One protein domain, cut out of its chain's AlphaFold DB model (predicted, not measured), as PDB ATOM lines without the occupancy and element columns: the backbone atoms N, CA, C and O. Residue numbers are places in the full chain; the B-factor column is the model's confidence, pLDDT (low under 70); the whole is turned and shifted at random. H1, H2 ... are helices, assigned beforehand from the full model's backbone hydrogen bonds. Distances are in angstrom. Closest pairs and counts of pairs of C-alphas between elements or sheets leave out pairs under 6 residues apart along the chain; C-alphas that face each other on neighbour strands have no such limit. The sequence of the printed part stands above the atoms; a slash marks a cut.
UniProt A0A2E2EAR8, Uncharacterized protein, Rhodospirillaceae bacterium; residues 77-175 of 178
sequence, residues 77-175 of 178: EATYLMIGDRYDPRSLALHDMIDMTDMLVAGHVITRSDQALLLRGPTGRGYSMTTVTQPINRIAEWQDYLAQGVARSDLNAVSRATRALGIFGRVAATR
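What this domain is: This is residues 77 to 175 of the 178 residues of an uncharacterized protein of Rhodospirillaceae bacterium (UniProt A0A2E2EAR8). Two long helices, H4 and H5, fold back on each other as a hairpin along the longest axis, and three shorter helices, H1, H2 and H3, fold back and forth beside H5 and about perpendicular to it where they touch it, H1 meeting its last residues, 170 to 173, and H3 packing on residues 160 to 164, while H2, between H1 and H3, is near H5 without touching it. A long loop, residues 121 to 137, joins these two parts. The 99 printed residues include five named helices in the order H1, H2, H3, H4, H5 and no named strand; the class is all helix. The whole is compact, with a radius of gyration of the C-alphas of 12.8 A and spans of 37, 30 and 22 A.

How they stand to each other: H1, residues 77 to 86, and H2, residues 94 to 106, form a helical hairpin at a shallow tilt of 18 degrees, opposite ways. They touch, H2 with residues 100 to 104 alone, and their closest C-alphas, those of Ile 83 and Met 100, are 6.7 A apart. H2 and H3, residues 112 to 120, form the next hairpin, at a shallow tilt of 9 degrees, opposite ways; the closest C-alphas, of Thr 101 and Gln 115, are 5.7 A apart. H4, residues 138 to 151, and H5, residues 155 to 173, form a third hairpin at a shallow tilt of 27 degrees, opposite ways, with 22 pairs of C-alphas within 8 A and the closest, of Gly 149 and Ala 157, 5.0 A apart. H5 is the hub, touching H1, H3 and H4. With residues 160 to 164 alone it touches H3, about perpendicular at 84 degrees, the closest C-alphas being those of Leu 118 and Ala 164 at 6.3 A. With residues 170 to 173 alone it touches H1, about perpendicular at 78 degrees, the closest C-alphas being those of Gly 84 and Val 171 at 4.8 A. H2 and H5 are near each other, while H4 is apart from H1, H2 and H3. Every O i to N i+4 pair is within hydrogen-bond range in H2, H3, H4 and H5, and 5 of 6 are in H1.

Where its parts are: H1 begins at C-alpha 77, (170.653, 89.033, 131.526), and is 14.5 A long from first to last C-alpha. H2 measures 18.2 A and H3 12.0 A. H4 begins at C-alpha 138, (159.665, 106.680, 128.235), and measures 20.0 A. H5, 25.9 A long, ends at C-alpha 173, (164.891, 94.331, 123.594).

The domain as a whole: The two C-alphas farthest apart, those of Ala 78 and Arg 152, are 37.8 A apart. The printed part has no cut. The link from H3 to H4 is long, with 17 residues. The mean pLDDT of the printed part is 92.5, and residues 129 to 132 in that link are under 70.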
ATOM      1  N   GLU A  77     171.525  89.344 132.656       89.62
ATOM      2  CA  GLU A  77     170.653  89.033 131.526       89.62
ATOM      3  C   GLU A  77     169.318  88.425 131.972       89.62
ATOM      4  O   GLU A  77     168.268  88.875 131.518       89.62
ATOM      5  N   ALA A  78     169.333  87.490 132.930       90.12
ATOM      6  CA  ALA A  78     168.111  86.916 133.496       90.12
ATOM      7  C   ALA A  78     167.226  87.990 134.143       90.12
ATOM      8  O   ALA A  78     166.006  87.969 133.995       90.12
ATOM      9  N   THR A  79     167.843  88.973 134.803       93.12
ATOM     10  CA  THR A  79     167.122  90.101 135.400       93.12
ATOM     11  C   THR A  79     166.460  90.974 134.327       93.12
ATOM     12  O   THR A  79     165.284  91.312 134.458       93.12
ATOM     13  N   TYR A  80     167.158  91.299 133.231       93.25
ATOM     14  CA  TYR A  80     166.552  92.036 132.114       93.25
ATOM     15  C   TYR A  80     165.451  91.245 131.395       93.25
ATOM     16  O   TYR A  80     164.467  91.852 130.978       93.25
ATOM     17  N   LEU A  81     165.584  89.924 131.251       93.00
ATOM     18  CA  LEU A  81     164.542  89.062 130.679       93.00
ATOM     19  C   LEU A  81     163.283  89.058 131.550       93.00
ATOM     20  O   LEU A  81     162.196  89.348 131.057       93.00
ATOM     21  N   MET A  82     163.444  88.826 132.855       93.25
ATOM     22  CA  MET A  82     162.347  88.867 133.825       93.25
ATOM     23  C   MET A  82     161.618  90.217 133.799       93.25
ATOM     24  O   MET A  82     160.391  90.275 133.827       93.25
ATOM     25  N   ILE A  83     162.366  91.321 133.739       94.62
ATOM     26  CA  ILE A  83     161.783  92.665 133.713       94.62
ATOM     27  C   ILE A  83     161.118  92.967 132.366       94.62
ATOM     28  O   ILE A  83     160.037  93.553 132.356       94.62
ATOM     29  N   GLY A  84     161.731  92.574 131.248       93.50
ATOM     30  CA  GLY A  84     161.202  92.808 129.900       93.50
ATOM     31  C   GLY A  84     159.891  92.070 129.616       93.50
ATOM     32  O   GLY A  84     159.072  92.560 128.842       93.50
ATOM     33  N   ASP A  85     159.647  90.936 130.278       93.75
ATOM     34  CA  ASP A  85     158.358  90.232 130.219       93.75
ATOM     35  C   ASP A  85     157.226  91.018 130.912       93.75
ATOM     36  O   ASP A  85     156.079  91.068 130.443       93.75
ATOM     37  N   ARG A  86     157.568  91.702 132.011       93.94
ATOM     38  CA  ARG A  86     156.612  92.405 132.872       93.94
ATOM     39  C   ARG A  86     156.346  93.849 132.453       93.94
ATOM     40  O   ARG A  86     155.212  94.307 132.575       93.94
ATOM     41  N   TYR A  87     157.359  94.562 131.967       95.38
ATOM     42  CA  TYR A  87     157.285  96.000 131.713       95.38
ATOM     43  C   TYR A  87     157.588  96.341 130.257       95.38
ATOM     44  O   TYR A  87     158.539  95.838 129.667       95.38
ATOM     45  N   ASP A  88     156.809  97.268 129.692       95.12
ATOM     46  CA  ASP A  88     157.094  97.863 128.386       95.12
ATOM     47  C   ASP A  88     157.471  99.343 128.553       95.12
ATOM     48  O   ASP A  88     156.594 100.172 128.808       95.12
ATOM     49  N   PRO A  89     158.749  99.722 128.365       95.44
ATOM     50  CA  PRO A  89     159.185 101.117 128.429       95.44
ATOM     51  C   PRO A  89     158.473 102.062 127.446       95.44
ATOM     52  O   PRO A  89     158.545 103.280 127.614       95.44
ATOM     53  N   ARG A  90     157.795 101.535 126.414       95.00
ATOM     54  CA  ARG A  90     156.992 102.325 125.464       95.00
ATOM     55  C   ARG A  90     155.598 102.669 125.985       95.00
ATOM     56  O   ARG A  90     154.934 103.519 125.402       95.00
ATOM     57  N   SER A  91     155.165 102.033 127.065       94.19
ATOM     58  CA  SER A  91     153.872 102.256 127.705       94.19
ATOM     59  C   SER A  91     154.008 101.988 129.204       94.19
ATOM     60  O   SER A  91     153.479 101.004 129.718       94.19
ATOM     61  N   LEU A  92     154.738 102.864 129.903       92.38
ATOM     62  CA  LEU A  92     155.115 102.664 131.303       92.38
ATOM     63  C   LEU A  92     154.535 103.760 132.202       92.38
ATOM     64  O   LEU A  92     154.874 104.943 132.062       92.38
ATOM     65  N   ALA A  93     153.677 103.369 133.145       92.12
ATOM     66  CA  ALA A  93     153.186 104.268 134.185       92.12
ATOM     67  C   ALA A  93     154.299 104.590 135.202       92.12
ATOM     68  O   ALA A  93     155.331 103.920 135.259       92.12
ATOM     69  N   LEU A  94     154.133 105.649 136.003       90.94
ATOM     70  CA  LEU A  94     155.179 106.046 136.958       90.94
ATOM     71  C   LEU A  94     155.422 104.984 138.038       90.94
ATOM     72  O   LEU A  94     156.572 104.709 138.360       90.94
ATOM     73  N   HIS A  95     154.355 104.396 138.584       91.62
ATOM     74  CA  HIS A  95     154.471 103.353 139.607       91.62
ATOM     75  C   HIS A  95     155.186 102.114 139.053       91.62
ATOM     76  O   HIS A  95     156.148 101.649 139.655       91.62
ATOM     77  N   ASP A  96     154.823 101.686 137.840       93.94
ATOM     78  CA  ASP A  96     155.510 100.605 137.134       93.94
ATOM     79  C   ASP A  96     156.989 100.917 136.896       93.94
ATOM     80  O   ASP A  96     157.838 100.043 137.023       93.94
ATOM     81  N   MET A  97     157.326 102.168 136.569       94.62
ATOM     82  CA  MET A  97     158.718 102.577 136.399       94.62
ATOM     83  C   MET A  97     159.500 102.524 137.714       94.62
ATOM     84  O   MET A  97     160.660 102.112 137.705       94.62
ATOM     85  N   ILE A  98     158.894 102.933 138.831       95.12
ATOM     86  CA  ILE A  98     159.511 102.823 140.159       95.12
ATOM     87  C   ILE A  98     159.818 101.353 140.445       95.12
ATOM     88  O   ILE A  98     160.993 101.017 140.593       95.12
ATOM     89  N   ASP A  99     158.812 100.484 140.363       95.81
ATOM     90  CA  ASP A  99     158.959  99.046 140.598       95.81
ATOM     91  C   ASP A  99     160.003  98.413 139.665       95.81
ATOM     92  O   ASP A  99     160.892  97.680 140.104       95.81
ATOM     93  N   MET A 100     159.943  98.737 138.370       96.69
ATOM     94  CA  MET A 100     160.894  98.268 137.362       96.69
ATOM     95  C   MET A 100     162.329  98.670 137.725       96.69
ATOM     96  O   MET A 100     163.242  97.844 137.675       96.69
ATOM     97  N   THR A 101     162.554  99.932 138.096       96.88
ATOM     98  CA  THR A 101     163.895 100.415 138.457       96.88
ATOM     99  C   THR A 101     164.386  99.869 139.792       96.88
ATOM    100  O   THR A 101     165.580  99.602 139.913       96.88
ATOM    101  N   ASP A 102     163.503  99.639 140.766       97.06
ATOM    102  CA  ASP A 102     163.860  98.977 142.021       97.06
ATOM    103  C   ASP A 102     164.295  97.530 141.782       97.06
ATOM    104  O   ASP A 102     165.313  97.105 142.330       97.06
ATOM    105  N   MET A 103     163.611  96.795 140.901       95.81
ATOM    106  CA  MET A 103     164.030  95.446 140.508       95.81
ATOM    107  C   MET A 103     165.374  95.438 139.776       95.81
ATOM    108  O   MET A 103     166.217  94.588 140.061       95.81
ATOM    109  N   LEU A 104     165.625  96.406 138.885       96.00
ATOM    110  CA  LEU A 104     166.929  96.543 138.224       96.00
ATOM    111  C   LEU A 104     168.057  96.814 139.229       96.00
ATOM    112  O   LEU A 104     169.169  96.315 139.059       96.00
ATOM    113  N   VAL A 105     167.792  97.598 140.277       96.56
ATOM    114  CA  VAL A 105     168.769  97.845 141.346       96.56
ATOM    115  C   VAL A 105     168.958  96.609 142.224       96.56
ATOM    116  O   VAL A 105     170.094  96.281 142.561       96.56
ATOM    117  N   ALA A 106     167.875  95.918 142.586       93.69
ATOM    118  CA  ALA A 106     167.921  94.708 143.406       93.69
ATOM    119  C   ALA A 106     168.700  93.576 142.721       93.69
ATOM    120  O   ALA A 106     169.467  92.879 143.377       93.69
ATOM    121  N   GLY A 107     168.571  93.440 141.399       92.94
ATOM    122  CA  GLY A 107     169.382  92.520 140.598       92.94
ATOM    123  C   GLY A 107     170.782  93.041 140.255       92.94
ATOM    124  O   GLY A 107     171.449  92.453 139.410       92.94
ATOM    125  N   HIS A 108     171.224  94.156 140.851       93.12
ATOM    126  CA  HIS A 108     172.526  94.791 140.606       93.12
ATOM    127  C   HIS A 108     172.819  95.111 139.127       93.12
ATOM    128  O   HIS A 108     173.973  95.242 138.721       93.12
ATOM    129  N   VAL A 109     171.773  95.277 138.318       94.69
ATOM    130  CA  VAL A 109     171.867  95.566 136.883       94.69
ATOM    131  C   VAL A 109     172.141  97.042 136.627       94.69
ATOM    132  O   VAL A 109     172.861  97.401 135.695       94.69
ATOM    133  N   ILE A 110     171.564  97.905 137.463       96.25
ATOM    134  CA  ILE A 110     171.790  99.348 137.433       96.25
ATOM    135  C   ILE A 110     172.162  99.849 138.827       96.25
ATOM    136  O   ILE A 110     171.849  99.234 139.847       96.25
ATOM    137  N   THR A 111     172.813 101.005 138.885       97.06
ATOM    138  CA  THR A 111     173.158 101.649 140.156       97.06
ATOM    139  C   THR A 111     171.981 102.452 140.723       97.06
ATOM    140  O   THR A 111     171.055 102.832 140.007       97.06
ATOM    141  N   ARG A 112     172.038 102.825 142.007       96.62
ATOM    142  CA  ARG A 112     171.076 103.788 142.586       96.62
ATOM    143  C   ARG A 112     171.116 105.152 141.881       96.62
ATOM    144  O   ARG A 112     170.095 105.828 141.795       96.62
ATOM    145  N   SER A 113     172.272 105.550 141.346       96.62
ATOM    146  CA  SER A 113     172.401 106.769 140.540       96.62
ATOM    147  C   SER A 113     171.651 106.662 139.213       96.62
ATOM    148  O   SER A 113     171.047 107.642 138.783       96.62
ATOM    149  N   ASP A 114     171.636 105.476 138.600       97.62
ATOM    150  CA  ASP A 114     170.836 105.198 137.403       97.62
ATOM    151  C   ASP A 114     169.353 105.258 137.701       97.62
ATOM    152  O   ASP A 114     168.613 105.941 137.005       97.62
ATOM    153  N   GLN A 115     168.921 104.611 138.778       97.06
ATOM    154  CA  GLN A 115     167.540 104.718 139.221       97.06
ATOM    155  C   GLN A 115     167.143 106.185 139.429       97.06
ATOM    156  O   GLN A 115     166.139 106.634 138.884       97.06
ATOM    157  N   ALA A 116     167.947 106.965 140.153       95.56
ATOM    158  CA  ALA A 116     167.667 108.382 140.364       95.56
ATOM    159  C   ALA A 116     167.612 109.170 139.044       95.56
ATOM    160  O   ALA A 116     166.778 110.062 138.901       95.56
ATOM    161  N   LEU A 117     168.473 108.846 138.075       96.19
ATOM    162  CA  LEU A 117     168.443 109.430 136.735       96.19
ATOM    163  C   LEU A 117     167.114 109.135 136.029       96.19
ATOM    164  O   LEU A 117     166.494 110.060 135.506       96.19
ATOM    165  N   LEU A 118     166.682 107.873 136.038       95.88
ATOM    166  CA  LEU A 118     165.456 107.424 135.381       95.88
ATOM    167  C   LEU A 118     164.216 108.032 136.044       95.88
ATOM    168  O   LEU A 118     163.360 108.557 135.346       95.88
ATOM    169  N   LEU A 119     164.155 108.053 137.380       94.19
ATOM    170  CA  LEU A 119     163.018 108.591 138.137       94.19
ATOM    171  C   LEU A 119     162.918 110.121 138.098       94.19
ATOM    172  O   LEU A 119     161.819 110.673 138.161       94.19
ATOM    173  N   ARG A 120     164.048 110.828 137.973       92.44
ATOM    174  CA  ARG A 120     164.049 112.287 137.765       92.44
ATOM    175  C   ARG A 120     163.552 112.688 136.379       92.44
ATOM    176  O   ARG A 120     163.157 113.841 136.193       92.44
ATOM    177  N   GLY A 121     163.620 111.765 135.424       91.38
ATOM    178  CA  GLY A 121     163.287 112.018 134.035       91.38
ATOM    179  C   GLY A 121     164.249 112.994 133.339       91.38
ATOM    180  O   GLY A 121     165.246 113.458 133.918       91.38
ATOM    181  N   PRO A 122     163.939 113.343 132.083       91.00
ATOM    182  CA  PRO A 122     164.835 114.117 131.232       91.00
ATOM    183  C   PRO A 122     165.032 115.557 131.726       91.00
ATOM    184  O   PRO A 122     166.151 116.067 131.766       91.00
ATOM    185  N   THR A 123     163.974 116.194 132.232       86.06
ATOM    186  CA  THR A 123     164.031 117.580 132.741       86.06
ATOM    187  C   THR A 123     164.689 117.708 134.118       86.06
ATOM    188  O   THR A 123     164.946 118.819 134.578       86.06
ATOM    189  N   GLY A 124     164.959 116.591 134.804       83.12
ATOM    190  CA  GLY A 124     165.555 116.575 136.141       83.12
ATOM    191  C   GLY A 124     164.608 116.966 137.280       83.12
ATOM    192  O   GLY A 124     165.022 116.909 138.438       83.12
ATOM    193  N   ARG A 125     163.358 117.347 136.979       80.25
ATOM    194  CA  ARG A 125     162.361 117.791 137.969       80.25
ATOM    195  C   ARG A 125     161.622 116.643 138.662       80.25
ATOM    196  O   ARG A 125     160.891 116.899 139.613       80.25
ATOM    197  N   GLY A 126     161.837 115.398 138.236       77.12
ATOM    198  CA  GLY A 126     161.021 114.270 138.670       77.12
ATOM    199  C   GLY A 126     159.681 114.229 137.956       77.12
ATOM    200  O   GLY A 126     159.187 115.234 137.443       77.12
ATOM    201  N   TYR A 127     159.098 113.038 137.912       80.56
ATOM    202  CA  TYR A 127     157.736 112.862 137.433       80.56
ATOM    203  C   TYR A 127     156.735 113.260 138.517       80.56
ATOM    204  O   TYR A 127     156.915 112.948 139.694       80.56
ATOM    205  N   SER A 128     155.682 113.973 138.116       71.12
ATOM    206  CA  SER A 128     154.628 114.410 139.030       71.12
ATOM    207  C   SER A 128     153.710 113.246 139.402       71.12
ATOM    208  O   SER A 128     153.482 112.333 138.610       71.12
ATOM    209  N   MET A 129     153.098 113.328 140.584       64.69
ATOM    210  CA  MET A 129     152.032 112.415 141.011       64.69
ATOM    211  C   MET A 129     150.823 112.439 140.057       64.69
ATOM    212  O   MET A 129     150.135 111.439 139.892       64.69
ATOM    213  N   THR A 130     150.586 113.545 139.347       61.59
ATOM    214  CA  THR A 130     149.550 113.612 138.298       61.59
ATOM    215  C   THR A 130     149.876 112.754 137.074       61.59
ATOM    216  O   THR A 130     148.981 112.391 136.320       61.59
ATOM    217  N   THR A 131     151.143 112.388 136.889       61.25
ATOM    218  CA  THR A 131     151.636 111.509 135.820       61.25
ATOM    219  C   THR A 131     151.545 110.021 136.199       61.25
ATOM    220  O   THR A 131     151.990 109.164 135.440       61.25
ATOM    221  N   VAL A 132     151.008 109.689 137.383       63.44
ATOM    222  CA  VAL A 132     151.034 108.327 137.953       63.44
ATOM    223  C   VAL A 132     150.126 107.346 137.227       63.44
ATOM    224  O   VAL A 132     150.461 106.164 137.151       63.44
ATOM    225  N   THR A 133     149.000 107.818 136.702       70.06
ATOM    226  CA  THR A 133     147.942 106.951 136.172       70.06
ATOM    227  C   THR A 133     148.032 106.703 134.675       70.06
ATOM    228  O   THR A 133     147.477 105.714 134.209       70.06
ATOM    229  N   GLN A 134     148.719 107.557 133.915       81.94
ATOM    230  CA  GLN A 134     148.810 107.392 132.466       81.94
ATOM    231  C   GLN A 134     150.138 106.741 132.064       81.94
ATOM    232  O   GLN A 134     151.204 107.267 132.398       81.94
ATOM    233  N   PRO A 135     150.097 105.612 131.334       88.88
ATOM    234  CA  PRO A 135     151.275 105.057 130.691       88.88
ATOM    235  C   PRO A 135     151.850 106.036 129.665       88.88
ATOM    236  O   PRO A 135     151.116 106.623 128.871       88.88
ATOM    237  N   ILE A 136     153.172 106.205 129.674       90.75
ATOM    238  CA  ILE A 136     153.890 107.086 128.746       90.75
ATOM    239  C   ILE A 136     155.010 106.298 128.071       90.75
ATOM    240  O   ILE A 136     155.613 105.403 128.668       90.75
ATOM    241  N   ASN A 137     155.321 106.669 126.831       94.56
ATOM    242  CA  ASN A 137     156.491 106.169 126.128       94.56
ATOM    243  C   ASN A 137     157.768 106.838 126.653       94.56
ATOM    244  O   ASN A 137     158.160 107.915 126.203       94.56
ATOM    245  N   ARG A 138     158.431 106.182 127.611       94.25
ATOM    246  CA  ARG A 138     159.665 106.680 128.235       94.25
ATOM    247  C   ARG A 138     160.821 106.726 127.250       94.25
ATOM    248  O   ARG A 138     161.643 107.630 127.329       94.25
ATOM    249  N   ILE A 139     160.871 105.790 126.303       96.69
ATOM    250  CA  ILE A 139     161.900 105.798 125.256       96.69
ATOM    251  C   ILE A 139     161.774 107.064 124.407       96.69
ATOM    252  O   ILE A 139     162.769 107.763 124.241       96.69
ATOM    253  N   ALA A 140     160.567 107.391 123.936       96.50
ATOM    254  CA  ALA A 140     160.334 108.602 123.149       96.50
ATOM    255  C   ALA A 140     160.700 109.870 123.940       96.50
ATOM    256  O   ALA A 140     161.426 110.720 123.440       96.50
ATOM    257  N   GLU A 141     160.303 109.944 125.214       94.75
ATOM    258  CA  GLU A 141     160.614 111.084 126.086       94.75
ATOM    259  C   GLU A 141     162.133 111.346 126.196       94.75
ATOM    260  O   GLU A 141     162.604 112.483 126.114       94.75
ATOM    261  N   TRP A 142     162.924 110.280 126.350       97.12
ATOM    262  CA  TRP A 142     164.382 110.379 126.417       97.12
ATOM    263  C   TRP A 142     165.040 110.593 125.047       97.12
ATOM    264  O   TRP A 142     166.101 111.216 124.990       97.12
ATOM    265  N   GLN A 143     164.431 110.132 123.952       97.94
ATOM    266  CA  GLN A 143     164.874 110.434 122.584       97.94
ATOM    267  C   GLN A 143     164.697 111.919 122.254       97.94
ATOM    268  O   GLN A 143     165.625 112.540 121.737       97.94
ATOM    269  N   ASP A 144     163.562 112.513 122.623       97.25
ATOM    270  CA  ASP A 144     163.316 113.945 122.438       97.25
ATOM    271  C   ASP A 144     164.317 114.782 123.237       97.25
ATOM    272  O   ASP A 144     164.882 115.758 122.736       97.25
ATOM    273  N   TYR A 145     164.599 114.375 124.476       96.88
ATOM    274  CA  TYR A 145     165.606 115.038 125.298       96.88
ATOM    275  C   TYR A 145     167.025 114.888 124.738       96.88
ATOM    276  O   TYR A 145     167.793 115.852 124.768       96.88
ATOM    277  N   LEU A 146     167.372 113.723 124.178       97.69
ATOM    278  CA  LEU A 146     168.637 113.529 123.469       97.69
ATOM    279  C   LEU A 146     168.747 114.495 122.282       97.69
ATOM    280  O   LEU A 146     169.760 115.180 122.154       97.69
ATOM    281  N   ALA A 147     167.705 114.590 121.453       97.50
ATOM    282  CA  ALA A 147     167.681 115.481 120.294       97.50
ATOM    283  C   ALA A 147     167.851 116.954 120.703       97.50
ATOM    284  O   ALA A 147     168.653 117.675 120.108       97.50
ATOM    285  N   GLN A 148     167.168 117.389 121.765       97.06
ATOM    286  CA  GLN A 148     167.333 118.734 122.327       97.06
ATOM    287  C   GLN A 148     168.745 118.968 122.877       97.06
ATOM    288  O   GLN A 148     169.304 120.047 122.681       97.06
ATOM    289  N   GLY A 149     169.326 117.971 123.549       96.38
ATOM    290  CA  GLY A 149     170.694 118.024 124.061       96.38
ATOM    291  C   GLY A 149     171.721 118.190 122.943       96.38
ATOM    292  O   GLY A 149     172.574 119.070 123.028       96.38
ATOM    293  N   VAL A 150     171.590 117.418 121.859       97.31
ATOM    294  CA  VAL A 150     172.441 117.541 120.663       97.31
ATOM    295  C   VAL A 150     172.274 118.914 120.012       97.31
ATOM    296  O   VAL A 150     173.270 119.577 119.742       97.31
ATOM    297  N   ALA A 151     171.038 119.382 119.820       96.94
ATOM    298  CA  ALA A 151     170.762 120.682 119.201       96.94
ATOM    299  C   ALA A 151     171.340 121.870 119.990       96.94
ATOM    300  O   ALA A 151     171.647 122.909 119.412       96.94
ATOM    301  N   ARG A 152     171.488 121.724 121.312       96.81
ATOM    302  CA  ARG A 152     172.044 122.746 122.214       96.81
ATOM    303  C   ARG A 152     173.520 122.532 122.550       96.81
ATOM    304  O   ARG A 152     174.061 123.299 123.341       96.81
ATOM    305  N   SER A 153     174.156 121.496 122.001       96.69
ATOM    306  CA  SER A 153     175.516 121.080 122.371       96.69
ATOM    307  C   SER A 153     175.692 120.823 123.880       96.69
ATOM    308  O   SER A 153     176.770 121.026 124.438       96.69
ATOM    309  N   ASP A 154     174.637 120.365 124.561       97.19
ATOM    310  CA  ASP A 154     174.658 120.029 125.987       97.19
ATOM    311  C   ASP A 154     175.108 118.572 126.182       97.19
ATOM    312  O   ASP A 154     174.315 117.626 126.134       97.19
ATOM    313  N   LEU A 155     176.406 118.390 126.430       97.06
ATOM    314  CA  LEU A 155     177.010 117.069 126.636       97.06
ATOM    315  C   LEU A 155     176.443 116.331 127.858       97.06
ATOM    316  O   LEU A 155     176.397 115.098 127.862       97.06
ATOM    317  N   ASN A 156     175.981 117.053 128.883       95.31
ATOM    318  CA  ASN A 156     175.387 116.430 130.062       95.31
ATOM    319  C   ASN A 156     174.013 115.851 129.727       95.31
ATOM    320  O   ASN A 156     173.713 114.723 130.126       95.31
ATOM    321  N   ALA A 157     173.195 116.588 128.971       95.62
ATOM    322  CA  ALA A 157     171.916 116.093 128.470       95.62
ATOM    323  C   ALA A 157     172.112 114.857 127.579       95.62
ATOM    324  O   ALA A 157     171.468 113.833 127.810       95.62
ATOM    325  N   VAL A 158     173.061 114.910 126.637       97.56
ATOM    326  CA  VAL A 158     173.386 113.789 125.738       97.56
ATOM    327  C   VAL A 158     173.836 112.553 126.516       97.56
ATOM    328  O   VAL A 158     173.320 111.459 126.285       97.56
ATOM    329  N   SER A 159     174.754 112.711 127.472       97.31
ATOM    330  CA  SER A 159     175.269 111.606 128.291       97.31
ATOM    331  C   SER A 159     174.163 110.950 129.124       97.31
ATOM    332  O   SER A 159     173.985 109.728 129.097       97.31
ATOM    333  N   ARG A 160     173.348 111.765 129.805       96.94
ATOM    334  CA  ARG A 160     172.203 111.300 130.601       96.94
ATOM    335  C   ARG A 160     171.177 110.568 129.742       96.94
ATOM    336  O   ARG A 160     170.745 109.482 130.121       96.94
ATOM    337  N   ALA A 161     170.822 111.133 128.590       97.44
ATOM    338  CA  ALA A 161     169.849 110.538 127.689       97.44
ATOM    339  C   ALA A 161     170.348 109.218 127.100       97.44
ATOM    340  O   ALA A 161     169.635 108.222 127.143       97.44
ATOM    341  N   THR A 162     171.600 109.171 126.643       98.19
ATOM    342  CA  THR A 162     172.217 107.946 126.111       98.19
ATOM    343  C   THR A 162     172.224 106.834 127.156       98.19
ATOM    344  O   THR A 162     171.882 105.691 126.857       98.19
ATOM    345  N   ARG A 163     172.549 107.166 128.411       97.81
ATOM    346  CA  ARG A 163     172.546 106.202 129.516       97.81
ATOM    347  C   ARG A 163     171.142 105.682 129.830       97.81
ATOM    348  O   ARG A 163     170.961 104.471 129.941       97.81
ATOM    349  N   ALA A 164     170.150 106.568 129.917       97.81
ATOM    350  CA  ALA A 164     168.758 106.183 130.143       97.81
ATOM    351  C   ALA A 164     168.209 105.311 129.000       97.81
ATOM    352  O   ALA A 164     167.616 104.259 129.247       97.81
ATOM    353  N   LEU A 165     168.471 105.700 127.748       98.19
ATOM    354  CA  LEU A 165     168.079 104.952 126.554       98.19
ATOM    355  C   LEU A 165     168.765 103.589 126.471       98.19
ATOM    356  O   LEU A 165     168.136 102.632 126.037       98.19
ATOM    357  N   GLY A 166     170.010 103.462 126.932       97.94
ATOM    358  CA  GLY A 166     170.684 102.169 127.029       97.94
ATOM    359  C   GLY A 166     169.966 101.204 127.977       97.94
ATOM    360  O   GLY A 166     169.802 100.029 127.652       97.94
ATOM    361  N   ILE A 167     169.485 101.696 129.124       97.25
ATOM    362  CA  ILE A 167     168.751 100.876 130.100       97.25
ATOM    363  C   ILE A 167     167.369 100.502 129.555       97.25
ATOM    364  O   ILE A 167     167.046  99.316 129.482       97.25
ATOM    365  N   PHE A 168     166.570 101.485 129.128       97.00
ATOM    366  CA  PHE A 168     165.235 101.219 128.581       97.00
ATOM    367  C   PHE A 168     165.286 100.394 127.293       97.00
ATOM    368  O   PHE A 168     164.434  99.538 127.085       97.00
ATOM    369  N   GLY A 169     166.293 100.614 126.448       96.50
ATOM    370  CA  GLY A 169     166.506  99.859 125.219       96.50
ATOM    371  C   GLY A 169     166.773  98.382 125.488       96.50
ATOM    372  O   GLY A 169     166.188  97.540 124.817       96.50
ATOM    373  N   ARG A 170     167.578  98.052 126.508       96.19
ATOM    374  CA  ARG A 170     167.805  96.657 126.922       96.19
ATOM    375  C   ARG A 170     166.532  95.998 127.437       96.19
ATOM    376  O   ARG A 170     166.211  94.913 126.976       96.19
ATOM    377  N   VAL A 171     165.782  96.675 128.310       95.56
ATOM    378  CA  VAL A 171     164.483  96.175 128.802       95.56
ATOM    379  C   VAL A 171     163.506  95.947 127.644       95.56
ATOM    380  O   VAL A 171     162.820  94.934 127.585       95.56
ATOM    381  N   ALA A 172     163.456  96.875 126.688       95.00
ATOM    382  CA  ALA A 172     162.586  96.758 125.525       95.00
ATOM    383  C   ALA A 172     163.031  95.667 124.537       95.00
ATOM    384  O   ALA A 172     162.187  95.145 123.811       95.00
ATOM    385  N   ALA A 173     164.328  95.352 124.476       93.88
ATOM    386  CA  ALA A 173     164.891  94.331 123.594       93.88
ATOM    387  C   ALA A 173     164.710  92.906 124.134       93.88
ATOM    388  O   ALA A 173     164.643  91.969 123.347       93.88
ATOM    389  N   THR A 174     164.608  92.737 125.454       92.75
ATOM    390  CA  THR A 174     164.358  91.435 126.095       92.75
ATOM    391  C   THR A 174     162.882  91.052 126.147       92.75
ATOM    392  O   THR A 174     162.541  89.965 126.610       92.75
ATOM    393  N   ARG A 175     161.995  91.924 125.663       84.31
ATOM    394  CA  ARG A 175     160.562  91.659 125.600       84.31
ATOM    395  C   ARG A 175     160.251  90.656 124.493       84.31
ATOM    396  O   ARG A 175     160.545  90.899 123.323       84.31
TER     397      ARG A 175